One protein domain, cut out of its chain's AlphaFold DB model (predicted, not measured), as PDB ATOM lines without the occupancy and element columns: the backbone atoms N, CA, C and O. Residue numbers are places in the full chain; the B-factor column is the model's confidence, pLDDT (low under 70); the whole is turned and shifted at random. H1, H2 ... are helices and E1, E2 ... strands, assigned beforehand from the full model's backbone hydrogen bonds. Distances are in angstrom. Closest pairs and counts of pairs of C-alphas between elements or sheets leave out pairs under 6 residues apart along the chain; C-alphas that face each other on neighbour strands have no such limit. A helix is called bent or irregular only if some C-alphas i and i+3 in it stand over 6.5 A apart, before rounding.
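Overview. This is residues 2 to 121 of the 284 residues of an uncharacterized protein of viral metagenome (UniProt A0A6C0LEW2). A small three-stranded sheet has H1 and H4 over one face, while H2 runs away from it with short H3 packed on H2; these two helices and the loop of residues 47 to 60 make one end of the long axis. The 120 printed residues include H1 E1 H2 H3 E2 H4 H5 E3 in chain order; the class is mixed, helices and strands, and the mixed sheet runs E1 E2 E3. The whole is only just compact, close to loose, with a radius of gyration of the C-alphas of 16.0 A and spans of 47 by 32 by 19 A.

Arrangement. H1, residues 2 to 20, is on the sheet at a height of 9.3 A, over E1, residues 23 to 26. H2, residues 28 to 46, only grazes the sheet with residues 28 to 30; its residues 35 to 43 touch H3, residues 61 to 66, closest at the C-alphas of Ala 36 and Arg 66, 4.0 A, at a steep tilt of 59 degrees. E2, residues 72 to 77, is antiparallel to E1, with N 24 and O 76 at 2.8 A. H4, residues 80 to 92, on the same face as H1, only just touches it, with 3 pairs of C-alphas within 8 A, the closest Val 18 and Phe 86, 6.7 A. H5, residues 94 to 99, is near H1. E3, residues 103 to 108, is parallel to E2, with N 73 and O 103 at 2.8 A; E2, H4, H5 and E3 form a strand-helix-strand unit, parallel neighbour strands with helices between, with a right-handed crossover. Every O i to N i+4 pair is within hydrogen-bond range in H1 and H5, against 14 of 15 in H2, 7 of 9 in H4 and 0 of 2 in H3, which has 2 of 3 O i to N i+3 pairs within range and is irregular, C-alphas 62 and 65 being 7.7 A apart.

Along the chain. H1 spans 27.5 A from C-alpha 2 at (-2.501, -45.098, -49.787), H2 26.9 A and H4 19.0 A. E3 spans 16.8 A and ends at C-alpha 108, (26.301, -32.095, -37.893).

Size, cuts and confidence. The C-alphas farthest apart, of Asn 48 and Asn 110, are 48.1 A apart. The printed part has no cut, and the link H2 to H3 is long, with 14 residues. Mean pLDDT of the printed part is 71.4; 56 residues are under 70, among them 30 to 54 and 109 to 121.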
ATOM      1  N   ILE A   2      -3.064 -46.374 -49.296       60.28
ATOM      2  CA  ILE A   2      -2.501 -45.098 -49.787       60.28
ATOM      3  C   ILE A   2      -1.228 -44.691 -49.012       60.28
ATOM      4  O   ILE A   2      -0.215 -44.365 -49.621       60.28
ATOM      5  N   TYR A   3      -1.241 -44.885 -47.688       76.56
ATOM      6  CA  TYR A   3      -0.140 -44.552 -46.774       76.56
ATOM      7  C   TYR A   3       1.253 -45.037 -47.216       76.56
ATOM      8  O   TYR A   3       2.170 -44.237 -47.308       76.56
ATOM      9  N   TYR A   4       1.440 -46.325 -47.542       75.56
ATOM     10  CA  TYR A   4       2.770 -46.831 -47.932       75.56
ATOM     11  C   TYR A   4       3.236 -46.302 -49.287       75.56
ATOM     12  O   TYR A   4       4.435 -46.151 -49.500       75.56
ATOM     13  N   LYS A   5       2.311 -46.028 -50.211       78.56
ATOM     14  CA  LYS A   5       2.652 -45.442 -51.508       78.56
ATOM     15  C   LYS A   5       3.136 -44.004 -51.323       78.56
ATOM     16  O   LYS A   5       4.203 -43.662 -51.815       78.56
ATOM     17  N   GLU A   6       2.381 -43.202 -50.576       82.00
ATOM     18  CA  GLU A   6       2.740 -41.820 -50.236       82.00
ATOM     19  C   GLU A   6       4.042 -41.749 -49.433       82.00
ATOM     20  O   GLU A   6       4.903 -40.931 -49.739       82.00
ATOM     21  N   LEU A   7       4.232 -42.671 -48.485       83.56
ATOM     22  CA  LEU A   7       5.454 -42.797 -47.696       83.56
ATOM     23  C   LEU A   7       6.691 -43.032 -48.568       83.56
ATOM     24  O   LEU A   7       7.689 -42.336 -48.411       83.56
ATOM     25  N   ASN A   8       6.635 -43.992 -49.499       79.94
ATOM     26  CA  ASN A   8       7.776 -44.275 -50.374       79.94
ATOM     27  C   ASN A   8       8.071 -43.104 -51.326       79.94
ATOM     28  O   ASN A   8       9.238 -42.782 -51.521       79.94
ATOM     29  N   ILE A   9       7.044 -42.435 -51.864       84.12
ATOM     30  CA  ILE A   9       7.229 -41.239 -52.706       84.12
ATOM     31  C   ILE A   9       7.904 -40.119 -51.906       84.12
ATOM     32  O   ILE A   9       8.858 -39.505 -52.376       84.12
ATOM     33  N   PHE A  10       7.433 -39.862 -50.685       89.00
ATOM     34  CA  PHE A  10       8.025 -38.836 -49.835       89.00
ATOM     35  C   PHE A  10       9.475 -39.162 -49.465       89.00
ATOM     36  O   PHE A  10      10.325 -38.276 -49.462       89.00
ATOM     37  N   TYR A  11       9.783 -40.434 -49.208       85.75
ATOM     38  CA  TYR A  11      11.148 -40.872 -48.950       85.75
ATOM     39  C   TYR A  11      12.093 -40.674 -50.138       85.75
ATOM     40  O   TYR A  11      13.214 -40.222 -49.928       85.75
ATOM     41  N   GLU A  12      11.652 -40.920 -51.373       83.25
ATOM     42  CA  GLU A  12      12.454 -40.626 -52.572       83.25
ATOM     43  C   GLU A  12      12.755 -39.120 -52.713       83.25
ATOM     44  O   GLU A  12      13.876 -38.728 -53.056       83.25
ATOM     45  N   LEU A  13      11.776 -38.263 -52.399       86.69
ATOM     46  CA  LEU A  13      11.957 -36.808 -52.389       86.69
ATOM     47  C   LEU A  13      12.937 -36.369 -51.295       86.69
ATOM     48  O   LEU A  13      13.879 -35.630 -51.575       86.69
ATOM     49  N   LEU A  14      12.749 -36.865 -50.071       86.81
ATOM     50  CA  LEU A  14      13.612 -36.564 -48.930       86.81
ATOM     51  C   LEU A  14      15.061 -36.961 -49.210       86.81
ATOM     52  O   LEU A  14      15.972 -36.191 -48.934       86.81
ATOM     53  N   GLU A  15      15.292 -38.139 -49.784       77.62
ATOM     54  CA  GLU A  15      16.632 -38.602 -50.149       77.62
ATOM     55  C   GLU A  15      17.328 -37.711 -51.160       77.62
ATOM     56  O   GLU A  15      18.506 -37.394 -50.997       77.62
ATOM     57  N   THR A  16      16.595 -37.328 -52.203       76.81
ATOM     58  CA  THR A  16      17.106 -36.435 -53.237       76.81
ATOM     59  C   THR A  16      17.536 -35.117 -52.607       76.81
ATOM     60  O   THR A  16      18.632 -34.628 -52.875       76.81
ATOM     61  N   GLU A  17      16.721 -34.588 -51.698       83.62
ATOM     62  CA  GLU A  17      17.016 -33.323 -51.042       83.62
ATOM     63  C   GLU A  17      18.181 -33.414 -50.051       83.62
ATOM     64  O   GLU A  17      19.020 -32.516 -50.000       83.62
ATOM     65  N   VAL A  18      18.301 -34.514 -49.305       77.94
ATOM     66  CA  VAL A  18      19.473 -34.760 -48.449       77.94
ATOM     67  C   VAL A  18      20.758 -34.759 -49.279       77.94
ATOM     68  O   VAL A  18      21.731 -34.113 -48.897       77.94
ATOM     69  N   LEU A  19      20.753 -35.440 -50.426       70.69
ATOM     70  CA  LEU A  19      21.904 -35.523 -51.326       70.69
ATOM     71  C   LEU A  19      22.272 -34.174 -51.946       70.69
ATOM     72  O   LEU A  19      23.449 -33.821 -51.980       70.69
ATOM     73  N   ASN A  20      21.274 -33.410 -52.395       77.25
ATOM     74  CA  ASN A  20      21.471 -32.069 -52.956       77.25
ATOM     75  C   ASN A  20      22.142 -31.116 -51.959       77.25
ATOM     76  O   ASN A  20      22.845 -30.190 -52.359       77.25
ATOM     77  N   ASN A  21      21.949 -31.373 -50.666       74.25
ATOM     78  CA  ASN A  21      22.534 -30.620 -49.569       74.25
ATOM     79  C   ASN A  21      23.714 -31.366 -48.917       74.25
ATOM     80  O   ASN A  21      23.937 -31.222 -47.723       74.25
ATOM     81  N   ASN A  22      24.469 -32.189 -49.655       68.44
ATOM     82  CA  ASN A  22      25.685 -32.874 -49.171       68.44
ATOM     83  C   ASN A  22      25.502 -33.715 -47.887       68.44
ATOM     84  O   ASN A  22      26.457 -33.956 -47.137       68.44
ATOM     85  N   GLY A  23      24.273 -34.146 -47.610       65.00
ATOM     86  CA  GLY A  23      23.924 -34.933 -46.442       65.00
ATOM     87  C   GLY A  23      23.991 -36.437 -46.693       65.00
ATOM     88  O   GLY A  23      23.969 -36.917 -47.828       65.00
ATOM     89  N   ILE A  24      24.037 -37.201 -45.603       63.88
ATOM     90  CA  ILE A  24      24.001 -38.664 -45.610       63.88
ATOM     91  C   ILE A  24      22.841 -39.161 -44.763       63.88
ATOM     92  O   ILE A  24      22.717 -38.771 -43.606       63.88
ATOM     93  N   ILE A  25      22.044 -40.085 -45.303       70.25
ATOM     94  CA  ILE A  25      21.063 -40.837 -44.513       70.25
ATOM     95  C   ILE A  25      21.703 -42.109 -43.961       70.25
ATOM     96  O   ILE A  25      22.332 -42.863 -44.708       70.25
ATOM     97  N   TYR A  26      21.502 -42.373 -42.672       63.28
ATOM     98  CA  TYR A  26      22.070 -43.524 -41.973       63.28
ATOM     99  C   TYR A  26      21.062 -44.220 -41.042       63.28
ATOM    100  O   TYR A  26      19.900 -43.825 -40.916       63.28
ATOM    101  N   GLY A  27      21.502 -45.306 -40.399       60.12
ATOM    102  CA  GLY A  27      20.708 -46.068 -39.434       60.12
ATOM    103  C   GLY A  27      19.892 -47.198 -40.067       60.12
ATOM    104  O   GLY A  27      20.363 -47.906 -40.954       60.12
ATOM    105  N   THR A  28      18.670 -47.421 -39.581       65.25
ATOM    106  CA  THR A  28      17.808 -48.538 -40.014       65.25
ATOM    107  C   THR A  28      17.180 -48.326 -41.385       65.25
ATOM    108  O   THR A  28      16.935 -49.296 -42.103       65.25
ATOM    109  N   TYR A  29      16.927 -47.071 -41.754       73.81
ATOM    110  CA  TYR A  29      16.237 -46.720 -42.989       73.81
ATOM    111  C   TYR A  29      16.943 -47.241 -44.260       73.81
ATOM    112  O   TYR A  29      16.293 -47.954 -45.031       73.81
ATOM    113  N   PRO A  30      18.258 -47.005 -44.470       61.72
ATOM    114  CA  PRO A  30      18.947 -47.505 -45.662       61.72
ATOM    115  C   PRO A  30      18.871 -49.032 -45.802       61.72
ATOM    116  O   PRO A  30      18.686 -49.553 -46.903       61.72
ATOM    117  N   CYS A  31      18.944 -49.764 -44.685       61.28
ATOM    118  CA  CYS A  31      18.825 -51.222 -44.674       61.28
ATOM    119  C   CYS A  31      17.437 -51.686 -45.132       61.28
ATOM    120  O   CYS A  31      17.309 -52.613 -45.931       61.28
ATOM    121  N   GLU A  32      16.381 -51.051 -44.627       65.31
ATOM    122  CA  GLU A  32      15.012 -51.410 -44.987       65.31
ATOM    123  C   GLU A  32      14.667 -51.057 -46.426       65.31
ATOM    124  O   GLU A  32      13.961 -51.820 -47.083       65.31
ATOM    125  N   LYS A  33      15.223 -49.965 -46.953       67.94
ATOM    126  CA  LYS A  33      15.107 -49.621 -48.369       67.94
ATOM    127  C   LYS A  33      15.696 -50.697 -49.276       67.94
ATOM    128  O   LYS A  33      15.057 -51.086 -50.254       67.94
ATOM    129  N   LEU A  34      16.880 -51.215 -48.946       62.25
ATOM    130  CA  LEU A  34      17.508 -52.295 -49.716       62.25
ATOM    131  C   LEU A  34      16.641 -53.558 -49.731       62.25
ATOM    132  O   LEU A  34      16.434 -54.157 -50.787       62.25
ATOM    133  N   LEU A  35      16.091 -53.928 -48.573       60.16
ATOM    134  CA  LEU A  35      15.163 -55.054 -48.461       60.16
ATOM    135  C   LEU A  35      13.885 -54.812 -49.276       60.16
ATOM    136  O   LEU A  35      13.449 -55.703 -50.002       60.16
ATOM    137  N   ALA A  36      13.322 -53.605 -49.216       67.50
ATOM    138  CA  ALA A  36      12.107 -53.238 -49.932       67.50
ATOM    139  C   ALA A  36      12.278 -53.311 -51.458       67.50
ATOM    140  O   ALA A  36      11.477 -53.964 -52.129       67.50
ATOM    141  N   ILE A  37      13.344 -52.714 -52.008       67.88
ATOM    142  CA  ILE A  37      13.674 -52.768 -53.447       67.88
ATOM    143  C   ILE A  37      13.842 -54.215 -53.904       67.88
ATOM    144  O   ILE A  37      13.343 -54.615 -54.961       67.88
ATOM    145  N   TYR A  38      14.532 -55.008 -53.092       62.72
ATOM    146  CA  TYR A  38      14.774 -56.395 -53.414       62.72
ATOM    147  C   TYR A  38      13.472 -57.206 -53.466       62.72
ATOM    148  O   TYR A  38      13.148 -57.815 -54.490       62.72
ATOM    149  N   ASN A  39      12.690 -57.157 -52.390       61.19
ATOM    150  CA  ASN A  39      11.427 -57.876 -52.287       61.19
ATOM    151  C   ASN A  39      10.429 -57.403 -53.346       61.19
ATOM    152  O   ASN A  39       9.730 -58.223 -53.933       61.19
ATOM    153  N   ARG A  40      10.415 -56.104 -53.676       68.81
ATOM    154  CA  ARG A  40       9.662 -55.577 -54.819       68.81
ATOM    155  C   ARG A  40       9.972 -56.372 -56.087       68.81
ATOM    156  O   ARG A  40       9.047 -56.899 -56.694       68.81
ATOM    157  N   SER A  41      11.245 -56.521 -56.450       64.06
ATOM    158  CA  SER A  41      11.640 -57.222 -57.682       64.06
ATOM    159  C   SER A  41      11.209 -58.699 -57.715       64.06
ATOM    160  O   SER A  41      10.718 -59.160 -58.741       64.06
ATOM    161  N   LEU A  42      11.302 -59.412 -56.586       59.16
ATOM    162  CA  LEU A  42      10.837 -60.798 -56.463       59.16
ATOM    163  C   LEU A  42       9.330 -60.937 -56.613       59.16
ATOM    164  O   LEU A  42       8.851 -61.778 -57.363       59.16
ATOM    165  N   TYR A  43       8.568 -60.137 -55.869       64.06
ATOM    166  CA  TYR A  43       7.124 -60.320 -55.776       64.06
ATOM    167  C   TYR A  43       6.396 -59.914 -57.059       64.06
ATOM    168  O   TYR A  43       5.344 -60.480 -57.358       64.06
ATOM    169  N   TYR A  44       6.985 -59.009 -57.848       61.88
ATOM    170  CA  TYR A  44       6.528 -58.737 -59.212       61.88
ATOM    171  C   TYR A  44       6.698 -59.946 -60.147       61.88
ATOM    172  O   TYR A  44       5.868 -60.129 -61.030       61.88
ATOM    173  N   ILE A  45       7.731 -60.774 -59.949       58.84
ATOM    174  CA  ILE A  45       8.054 -61.906 -60.834       58.84
ATOM    175  C   ILE A  45       7.377 -63.203 -60.362       58.84
ATOM    176  O   ILE A  45       6.715 -63.869 -61.151       58.84
ATOM    177  N   ASP A  46       7.489 -63.545 -59.078       55.75
ATOM    178  CA  ASP A  46       7.079 -64.859 -58.559       55.75
ATOM    179  C   ASP A  46       5.581 -64.951 -58.228       55.75
ATOM    180  O   ASP A  46       5.029 -66.047 -58.183       55.75
ATOM    181  N   ASN A  47       4.909 -63.819 -57.973       58.56
ATOM    182  CA  ASN A  47       3.507 -63.802 -57.527       58.56
ATOM    183  C   ASN A  47       2.558 -63.053 -58.473       58.56
ATOM    184  O   ASN A  47       1.372 -62.943 -58.169       58.56
ATOM    185  N   ASN A  48       3.059 -62.553 -59.610       64.69
ATOM    186  CA  ASN A  48       2.268 -61.876 -60.646       64.69
ATOM    187  C   ASN A  48       1.309 -60.802 -60.078       64.69
ATOM    188  O   ASN A  48       0.167 -60.646 -60.517       64.69
ATOM    189  N   LEU A  49       1.755 -60.087 -59.039       64.81
ATOM    190  CA  LEU A  49       0.938 -59.101 -58.339       64.81
ATOM    191  C   LEU A  49       0.742 -57.860 -59.216       64.81
ATOM    192  O   LEU A  49       1.707 -57.295 -59.730       64.81
ATOM    193  N   SER A  50      -0.506 -57.397 -59.337       68.62
ATOM    194  CA  SER A  50      -0.806 -56.117 -59.990       68.62
ATOM    195  C   SER A  50      -0.063 -54.970 -59.296       68.62
ATOM    196  O   SER A  50      -0.020 -54.899 -58.063       68.62
ATOM    197  N   SER A  51       0.460 -54.033 -60.093       65.19
ATOM    198  CA  SER A  51       1.081 -52.795 -59.610       65.19
ATOM    199  C   SER A  51       0.178 -51.997 -58.675       65.19
ATOM    200  O   SER A  51       0.674 -51.342 -57.760       65.19
ATOM    201  N   ASP A  52      -1.137 -52.093 -58.859       68.50
ATOM    202  CA  ASP A  52      -2.116 -51.327 -58.088       68.50
ATOM    203  C   ASP A  52      -2.277 -51.877 -56.666       68.50
ATOM    204  O   ASP A  52      -2.465 -51.124 -55.710       68.50
ATOM    205  N   ASN A  53      -2.103 -53.191 -56.505       67.69
ATOM    206  CA  ASN A  53      -2.158 -53.876 -55.214       67.69
ATOM    207  C   ASN A  53      -0.786 -53.969 -54.544       67.69
ATOM    208  O   ASN A  53      -0.682 -54.453 -53.411       67.69
ATOM    209  N   PHE A  54       0.267 -53.481 -55.211       69.19
ATOM    210  CA  PHE A  54       1.628 -53.588 -54.713       69.19
ATOM    211  C   PHE A  54       1.753 -53.000 -53.310       69.19
ATOM    212  O   PHE A  54       2.380 -53.639 -52.484       69.19
ATOM    213  N   TYR A  55       1.087 -51.883 -52.996       71.12
ATOM    214  CA  TYR A  55       1.143 -51.212 -51.685       71.12
ATOM    215  C   TYR A  55       0.123 -51.710 -50.642       71.12
ATOM    216  O   TYR A  55       0.003 -51.138 -49.554       71.12
ATOM    217  N   ASN A  56      -0.623 -52.777 -50.943       72.75
ATOM    218  CA  ASN A  56      -1.646 -53.310 -50.048       72.75
ATOM    219  C   ASN A  56      -1.102 -54.411 -49.116       72.75
ATOM    220  O   ASN A  56      -0.970 -55.570 -49.509       72.75
ATOM    221  N   ILE A  57      -0.819 -54.065 -47.857       68.69
ATOM    222  CA  ILE A  57      -0.360 -55.022 -46.829       68.69
ATOM    223  C   ILE A  57      -1.399 -56.096 -46.465       68.69
ATOM    224  O   ILE A  57      -1.025 -57.144 -45.944       68.69
ATOM    225  N   GLU A  58      -2.683 -55.857 -46.734       71.88
ATOM    226  CA  GLU A  58      -3.763 -56.807 -46.440       71.88
ATOM    227  C   GLU A  58      -3.860 -57.899 -47.506       71.88
ATOM    228  O   GLU A  58      -4.312 -59.004 -47.216       71.88
ATOM    229  N   TYR A  59      -3.393 -57.599 -48.721       65.31
ATOM    230  CA  TYR A  59      -3.471 -58.497 -49.868       65.31
ATOM    231  C   TYR A  59      -2.521 -59.695 -49.739       65.31
ATOM    232  O   TYR A  59      -2.892 -60.816 -50.068       65.31
ATOM    233  N   ASP A  60      -1.306 -59.478 -49.223       63.50
ATOM    234  CA  ASP A  60      -0.390 -60.566 -48.874       63.50
ATOM    235  C   ASP A  60       0.568 -60.155 -47.744       63.50
ATOM    236  O   ASP A  60       1.473 -59.327 -47.913       63.50
ATOM    237  N   LYS A  61       0.381 -60.778 -46.573       63.78
ATOM    238  CA  LYS A  61       1.214 -60.559 -45.382       63.78
ATOM    239  C   LYS A  61       2.636 -61.092 -45.548       63.78
ATOM    240  O   LYS A  61       3.543 -60.573 -44.903       63.78
ATOM    241  N   LYS A  62       2.856 -62.099 -46.404       56.12
ATOM    242  CA  LYS A  62       4.192 -62.670 -46.650       56.12
ATOM    243  C   LYS A  62       5.107 -61.694 -47.374       56.12
ATOM    244  O   LYS A  62       6.316 -61.877 -47.349       56.12
ATOM    245  N   THR A  63       4.543 -60.656 -47.985       59.38
ATOM    246  CA  THR A  63       5.282 -59.702 -48.810       59.38
ATOM    247  C   THR A  63       5.457 -58.356 -48.105       59.38
ATOM    248  O   THR A  63       5.843 -57.375 -48.732       59.38
ATOM    249  N   ILE A  64       5.181 -58.263 -46.797       62.91
ATOM    250  CA  ILE A  64       5.279 -57.019 -46.004       62.91
ATOM    251  C   ILE A  64       6.684 -56.391 -46.014       62.91
ATOM    252  O   ILE A  64       6.833 -55.192 -45.794       62.91
ATOM    253  N   ASP A  65       7.710 -57.186 -46.313       60.12
ATOM    254  CA  ASP A  65       9.103 -56.742 -46.417       60.12
ATOM    255  C   ASP A  65       9.419 -56.022 -47.744       60.12
ATOM    256  O   ASP A  65      10.555 -55.609 -47.963       60.12
ATOM    257  N   ARG A  66       8.423 -55.837 -48.626       66.50
ATOM    258  CA  ARG A  66       8.520 -55.040 -49.864       66.50
ATOM    259  C   ARG A  66       8.405 -53.527 -49.650       66.50
ATOM    260  O   ARG A  66       8.489 -52.776 -50.619       66.50
ATOM    261  N   PHE A  67       8.212 -53.085 -48.407       73.56
ATOM    262  CA  PHE A  67       8.106 -51.675 -48.033       73.56
ATOM    263  C   PHE A  67       9.115 -51.301 -46.956       73.56
ATOM    264  O   PHE A  67       9.480 -52.122 -46.113       73.56
ATOM    265  N   ILE A  68       9.487 -50.027 -46.949       71.56
ATOM    266  CA  ILE A  68      10.226 -49.398 -45.856       71.56
ATOM    267  C   ILE A  68       9.283 -49.239 -44.656       71.56
ATOM    268  O   ILE A  68       8.127 -48.844 -44.828       71.56
ATOM    269  N   LYS A  69       9.752 -49.567 -43.446       68.00
ATOM    270  CA  LYS A  69       8.944 -49.560 -42.211       68.00
ATOM    271  C   LYS A  69       9.407 -48.500 -41.211       68.00
ATOM    272  O   LYS A  69       8.614 -48.044 -40.394       68.00
ATOM    273  N   SER A  70      10.678 -48.124 -41.266       75.50
ATOM    274  CA  SER A  70      11.332 -47.169 -40.389       75.50
ATOM    275  C   SER A  70      10.721 -45.817 -40.658       75.50
ATOM    276  O   SER A  70      10.853 -45.295 -41.761       75.50
ATOM    277  N   SER A  71      10.053 -45.271 -39.651       78.81
ATOM    278  CA  SER A  71       9.569 -43.897 -39.647       78.81
ATOM    279  C   SER A  71      10.613 -42.913 -39.127       78.81
ATOM    280  O   SER A  71      10.466 -41.717 -39.324       78.81
ATOM    281  N   ASN A  72      11.677 -43.397 -38.479       83.00
ATOM    282  CA  ASN A  72      12.794 -42.565 -38.048       83.00
ATOM    283  C   ASN A  72      13.893 -42.553 -39.118       83.00
ATOM    284  O   ASN A  72      14.395 -43.616 -39.507       83.00
ATOM    285  N   ILE A  73      14.250 -41.357 -39.571       83.44
ATOM    286  CA  ILE A  73      15.266 -41.074 -40.576       83.44
ATOM    287  C   ILE A  73      16.379 -40.287 -39.905       83.44
ATOM    288  O   ILE A  73      16.158 -39.180 -39.419       83.44
ATOM    289  N   LYS A  74      17.585 -40.849 -39.898       79.69
ATOM    290  CA  LYS A  74      18.759 -40.170 -39.359       79.69
ATOM    291  C   LYS A  74      19.585 -39.586 -40.489       79.69
ATOM    292  O   LYS A  74      19.893 -40.298 -41.444       79.69
ATOM    293  N   ILE A  75      19.934 -38.312 -40.376       77.94
ATOM    294  CA  ILE A  75      20.620 -37.545 -41.411       77.94
ATOM    295  C   ILE A  75      21.845 -36.873 -40.799       77.94
ATOM    296  O   ILE A  75      21.763 -36.278 -39.728       77.94
ATOM    297  N   ALA A  76      22.986 -36.966 -41.470       71.62
ATOM    298  CA  ALA A  76      24.210 -36.279 -41.093       71.62
ATOM    299  C   ALA A  76      24.606 -35.270 -42.177       71.62
ATOM    300  O   ALA A  76      24.628 -35.624 -43.353       71.62
ATOM    301  N   PHE A  77      24.958 -34.046 -41.784       73.06
ATOM    302  CA  PHE A  77      25.489 -33.009 -42.675       73.06
ATOM    303  C   PHE A  77      26.936 -32.667 -42.322       73.06
ATOM    304  O   PHE A  77      27.307 -32.701 -41.147       73.06
ATOM    305  N   LYS A  78      27.727 -32.294 -43.338       68.25
ATOM    306  CA  LYS A  78      29.118 -31.835 -43.170       68.25
ATOM    307  C   LYS A  78      29.198 -30.484 -42.476       68.25
ATOM    308  O   LYS A  78      30.003 -30.238 -41.583       68.25
ATOM    309  N   HIS A  79      28.371 -29.561 -42.951       73.75
ATOM    310  CA  HIS A  79      28.422 -28.171 -42.550       73.75
ATOM    311  C   HIS A  79      27.052 -27.719 -42.056       73.75
ATOM    312  O   HIS A  79      26.009 -28.156 -42.538       73.75
ATOM    313  N   GLY A  80      27.038 -26.793 -41.096       80.00
ATOM    314  CA  GLY A  80      25.782 -26.219 -40.606       80.00
ATOM    315  C   GLY A  80      24.977 -25.514 -41.706       80.00
ATOM    316  O   GLY A  80      23.753 -25.499 -41.646       80.00
ATOM    317  N   THR A  81      25.645 -24.980 -42.732       83.69
ATOM    318  CA  THR A  81      25.005 -24.352 -43.899       83.69
ATOM    319  C   THR A  81      24.225 -25.349 -44.753       83.69
ATOM    320  O   THR A  81      23.122 -25.032 -45.183       83.69
ATOM    321  N   ASP A  82      24.755 -26.559 -44.942       80.06
ATOM    322  CA  ASP A  82      24.078 -27.643 -45.662       80.06
ATOM    323  C   ASP A  82      22.773 -28.040 -44.952       80.06
ATOM    324  O   ASP A  82      21.712 -28.155 -45.565       80.06
ATOM    325  N   HIS A  83      22.834 -28.147 -43.620       86.19
ATOM    326  CA  HIS A  83      21.661 -28.379 -42.782       86.19
ATOM    327  C   HIS A  83      20.621 -27.253 -42.899       86.19
ATOM    328  O   HIS A  83      19.434 -27.542 -43.013       86.19
ATOM    329  N   ILE A  84      21.039 -25.981 -42.869       87.00
ATOM    330  CA  ILE A  84      20.116 -24.836 -42.975       87.00
ATOM    331  C   ILE A  84      19.368 -24.863 -44.313       87.00
ATOM    332  O   ILE A  84      18.157 -24.638 -44.339       87.00
ATOM    333  N   ASN A  85      20.066 -25.180 -45.405       85.69
ATOM    334  CA  ASN A  85      19.450 -25.297 -46.723       85.69
ATOM    335  C   ASN A  85      18.422 -26.440 -46.752       85.69
ATOM    336  O   ASN A  85      17.275 -26.223 -47.147       85.69
ATOM    337  N   PHE A  86      18.780 -27.611 -46.215       90.62
ATOM    338  CA  PHE A  86      17.865 -28.746 -46.080       90.62
ATOM    339  C   PHE A  86      16.662 -28.457 -45.163       90.62
ATOM    340  O   PHE A  86      15.561 -28.952 -45.395       90.62
ATOM    341  N   TYR A  87      16.833 -27.645 -44.119       91.25
ATOM    342  CA  TYR A  87      15.768 -27.367 -43.153       91.25
ATOM    343  C   TYR A  87      14.543 -26.702 -43.799       91.25
ATOM    344  O   TYR A  87      13.416 -26.965 -43.378       91.25
ATOM    345  N   SER A  88      14.741 -25.922 -44.867       90.44
ATOM    346  CA  SER A  88      13.638 -25.318 -45.632       90.44
ATOM    347  C   SER A  88      12.720 -26.385 -46.244       90.44
ATOM    348  O   SER A  88      11.498 -26.292 -46.146       90.44
ATOM    349  N   PHE A  89      13.292 -27.471 -46.774       93.38
ATOM    350  CA  PHE A  89      12.509 -28.609 -47.262       93.38
ATOM    351  C   PHE A  89      11.682 -29.257 -46.146       93.38
ATOM    352  O   PHE A  89      10.521 -29.607 -46.362       93.38
ATOM    353  N   VAL A  90      12.247 -29.401 -44.943       93.00
ATOM    354  CA  VAL A  90      11.527 -29.968 -43.791       93.00
ATOM    355  C   VAL A  90      10.340 -29.088 -43.409       93.00
ATOM    356  O   VAL A  90       9.243 -29.605 -43.193       93.00
ATOM    357  N   THR A  91      10.528 -27.766 -43.357       93.62
ATOM    358  CA  THR A  91       9.447 -26.833 -43.013       93.62
ATOM    359  C   THR A  91       8.344 -26.820 -44.060       93.62
ATOM    360  O   THR A  91       7.168 -26.875 -43.698       93.62
ATOM    361  N   ASP A  92       8.704 -26.842 -45.343       93.88
ATOM    362  CA  ASP A  92       7.742 -26.837 -46.449       93.88
ATOM    363  C   ASP A  92       6.902 -28.124 -46.489       93.88
ATOM    364  O   ASP A  92       5.763 -28.127 -46.956       93.88
ATOM    365  N   ASN A  93       7.435 -29.217 -45.935       93.44
ATOM    366  CA  ASN A  93       6.800 -30.532 -45.931       93.44
ATOM    367  C   ASN A  93       6.298 -30.983 -44.550       93.44
ATOM    368  O   ASN A  93       5.919 -32.148 -44.390       93.44
ATOM    369  N   ILE A  94       6.236 -30.093 -43.553       93.44
ATOM    370  CA  ILE A  94       5.944 -30.469 -42.158       93.44
ATOM    371  C   ILE A  94       4.597 -31.186 -41.990       93.44
ATOM    372  O   ILE A  94       4.481 -32.139 -41.221       93.44
ATOM    373  N   ASN A  95       3.580 -30.789 -42.759       92.50
ATOM    374  CA  ASN A  95       2.263 -31.428 -42.726       92.50
ATOM    375  C   ASN A  95       2.325 -32.873 -43.239       92.50
ATOM    376  O   ASN A  95       1.738 -33.769 -42.636       92.50
ATOM    377  N   THR A  96       3.066 -33.112 -44.322       90.56
ATOM    378  CA  THR A  96       3.282 -34.450 -44.889       90.56
ATOM    379  C   THR A  96       4.070 -35.328 -43.922       90.56
ATOM    380  O   THR A  96       3.672 -36.463 -43.669       90.56
ATOM    381  N   ILE A  97       5.134 -34.785 -43.324       90.50
ATOM    382  CA  ILE A  97       5.956 -35.464 -42.311       90.50
ATOM    383  C   ILE A  97       5.090 -35.916 -41.130       90.50
ATOM    384  O   ILE A  97       5.129 -37.088 -40.755       90.50
ATOM    385  N   ASN A  98       4.255 -35.017 -40.600       89.44
ATOM    386  CA  ASN A  98       3.357 -35.317 -39.487       89.44
ATOM    387  C   ASN A  98       2.310 -36.374 -39.862       89.44
ATOM    388  O   ASN A  98       2.110 -37.331 -39.119       89.44
ATOM    389  N   ASN A  99       1.678 -36.251 -41.032       90.50
ATOM    390  CA  ASN A  99       0.662 -37.203 -41.491       90.50
ATOM    391  C   ASN A  99       1.233 -38.612 -41.721       90.50
ATOM    392  O   ASN A  99       0.560 -39.611 -41.464       90.50
ATOM    393  N   LEU A 100       2.477 -38.694 -42.197       87.50
ATOM    394  CA  LEU A 100       3.197 -39.946 -42.427       87.50
ATOM    395  C   LEU A 100       3.949 -40.448 -41.180       87.50
ATOM    396  O   LEU A 100       4.635 -41.465 -41.254       87.50
ATOM    397  N   ASN A 101       3.818 -39.758 -40.039       88.00
ATOM    398  CA  ASN A 101       4.499 -40.056 -38.777       88.00
ATOM    399  C   ASN A 101       6.023 -40.208 -38.911       88.00
ATOM    400  O   ASN A 101       6.621 -41.057 -38.248       88.00
ATOM    401  N   ILE A 102       6.654 -39.414 -39.776       89.31
ATOM    402  CA  ILE A 102       8.098 -39.465 -40.012       89.31
ATOM    403  C   ILE A 102       8.810 -38.622 -38.952       89.31
ATOM    404  O   ILE A 102       8.450 -37.479 -38.696       89.31
ATOM    405  N   SER A 103       9.851 -39.184 -38.349       89.75
ATOM    406  CA  SER A 103      10.778 -38.493 -37.457       89.75
ATOM    407  C   SER A 103      12.096 -38.289 -38.188       89.75
ATOM    408  O   SER A 103      12.625 -39.235 -38.765       89.75
ATOM    409  N   ILE A 104      12.642 -37.075 -38.139       89.25
ATOM    410  CA  ILE A 104      13.934 -36.747 -38.746       89.25
ATOM    411  C   ILE A 104      14.902 -36.333 -37.637       89.25
ATOM    412  O   ILE A 104      14.668 -35.358 -36.929       89.25
ATOM    413  N   GLU A 105      15.989 -37.083 -37.486       86.94
ATOM    414  CA  GLU A 105      17.069 -36.808 -36.540       86.94
ATOM    415  C   GLU A 105      18.279 -36.289 -37.316       86.94
ATOM    416  O   GLU A 105      18.806 -36.989 -38.180       86.94
ATOM    417  N   ILE A 106      18.716 -35.064 -37.021       84.06
ATOM    418  CA  ILE A 106      19.807 -34.415 -37.753       84.06
ATOM    419  C   ILE A 106      21.055 -34.320 -36.879       84.06
ATOM    420  O   ILE A 106      20.999 -33.909 -35.721       84.06
ATOM    421  N   THR A 107      22.199 -34.668 -37.455       78.06
ATOM    422  CA  THR A 107      23.525 -34.541 -36.848       78.06
ATOM    423  C   THR A 107      24.424 -33.693 -37.747       78.06
ATOM    424  O   THR A 107      24.362 -33.801 -38.969       78.06
ATOM    425  N   ILE A 108      25.278 -32.854 -37.160       75.62
ATOM    426  CA  ILE A 108      26.301 -32.095 -37.893       75.62
ATOM    427  C   ILE A 108      27.663 -32.697 -37.534       75.62
ATOM    428  O   ILE A 108      27.983 -32.807 -36.350       75.62
ATOM    429  N   SER A 109      28.442 -33.107 -38.537       59.69
ATOM    430  CA  SER A 109      29.779 -33.692 -38.376       59.69
ATOM    431  C   SER A 109      30.806 -32.918 -39.197       59.69
ATOM    432  O   SER A 109      30.588 -32.701 -40.379       59.69
ATOM    433  N   ASN A 110      31.941 -32.550 -38.598       55.81
ATOM    434  CA  ASN A 110      32.982 -31.741 -39.254       55.81
ATOM    435  C   ASN A 110      33.939 -32.539 -40.175       55.81
ATOM    436  O   ASN A 110      34.893 -31.954 -40.686       55.81
ATOM    437  N   ASP A 111      33.740 -33.848 -40.359       48.25
ATOM    438  CA  ASP A 111      34.647 -34.717 -41.137       48.25
ATOM    439  C   ASP A 111      34.393 -34.615 -42.670       48.25
ATOM    440  O   ASP A 111      33.622 -33.763 -43.094       48.25
ATOM    441  N   GLU A 112      34.946 -35.499 -43.531       39.88
ATOM    442  CA  GLU A 112      34.549 -35.685 -44.963       39.88
ATOM    443  C   GLU A 112      33.742 -36.982 -45.243       39.88
ATOM    444  O   GLU A 112      34.031 -37.998 -44.613       39.88
ATOM    445  N   PRO A 113      32.730 -37.004 -46.145       41.34
ATOM    446  CA  PRO A 113      31.828 -38.147 -46.277       41.34
ATOM    447  C   PRO A 113      32.545 -39.334 -46.939       41.34
ATOM    448  O   PRO A 113      33.274 -39.117 -47.906       41.34
ATOM    449  N   PRO A 114      32.303 -40.587 -46.499       40.12
ATOM    450  CA  PRO A 114      31.431 -40.989 -45.399       40.12
ATOM    451  C   PRO A 114      32.175 -40.801 -44.070       40.12
ATOM    452  O   PRO A 114      33.199 -41.427 -43.823       40.12
ATOM    453  N   TYR A 115      31.657 -39.901 -43.239       43.84
ATOM    454  CA  TYR A 115      32.360 -39.165 -42.183       43.84
ATOM    455  C   TYR A 115      32.977 -40.026 -41.066       43.84
ATOM    456  O   TYR A 115      32.375 -40.136 -40.003       43.84
ATOM    457  N   CYS A 116      34.137 -40.639 -41.365       32.88
ATOM    458  CA  CYS A 116      35.223 -41.309 -40.605       32.88
ATOM    459  C   CYS A 116      34.928 -42.137 -39.333       32.88
ATOM    460  O   CYS A 116      35.816 -42.836 -38.841       32.88
ATOM    461  N   ASN A 117      33.713 -42.107 -38.802       33.50
ATOM    462  CA  ASN A 117      33.291 -42.784 -37.593       33.50
ATOM    463  C   ASN A 117      32.391 -43.966 -37.969       33.50
ATOM    464  O   ASN A 117      31.379 -43.808 -38.659       33.50
ATOM    465  N   ASN A 118      32.746 -45.148 -37.465       33.78
ATOM    466  CA  ASN A 118      32.077 -46.421 -37.739       33.78
ATOM    467  C   ASN A 118      30.584 -46.451 -37.319       33.78
ATOM    468  O   ASN A 118      29.879 -47.426 -37.550       33.78
ATOM    469  N   ASN A 119      30.070 -45.406 -36.679       36.94
ATOM    470  CA  ASN A 119      28.686 -45.360 -36.208       36.94
ATOM    471  C   ASN A 119      27.713 -44.728 -37.224       36.94
ATOM    472  O   ASN A 119      26.511 -44.972 -37.141       36.94
ATOM    473  N   TYR A 120      28.205 -43.934 -38.185       33.00
ATOM    474  CA  TYR A 120      27.368 -43.303 -39.228       33.00
ATOM    475  C   TYR A 120      27.217 -44.172 -40.471       33.00
ATOM    476  O   TYR A 120      26.380 -43.933 -41.338       33.00
ATOM    477  N   THR A 121      28.047 -45.197 -40.557       35.41
ATOM    478  CA  THR A 121      28.088 -46.148 -41.637       35.41
ATOM    479  C   THR A 121      27.271 -47.362 -41.223       35.41
ATOM    480  O   THR A 121      27.528 -47.994 -40.205       35.41
TER     481      THR A 121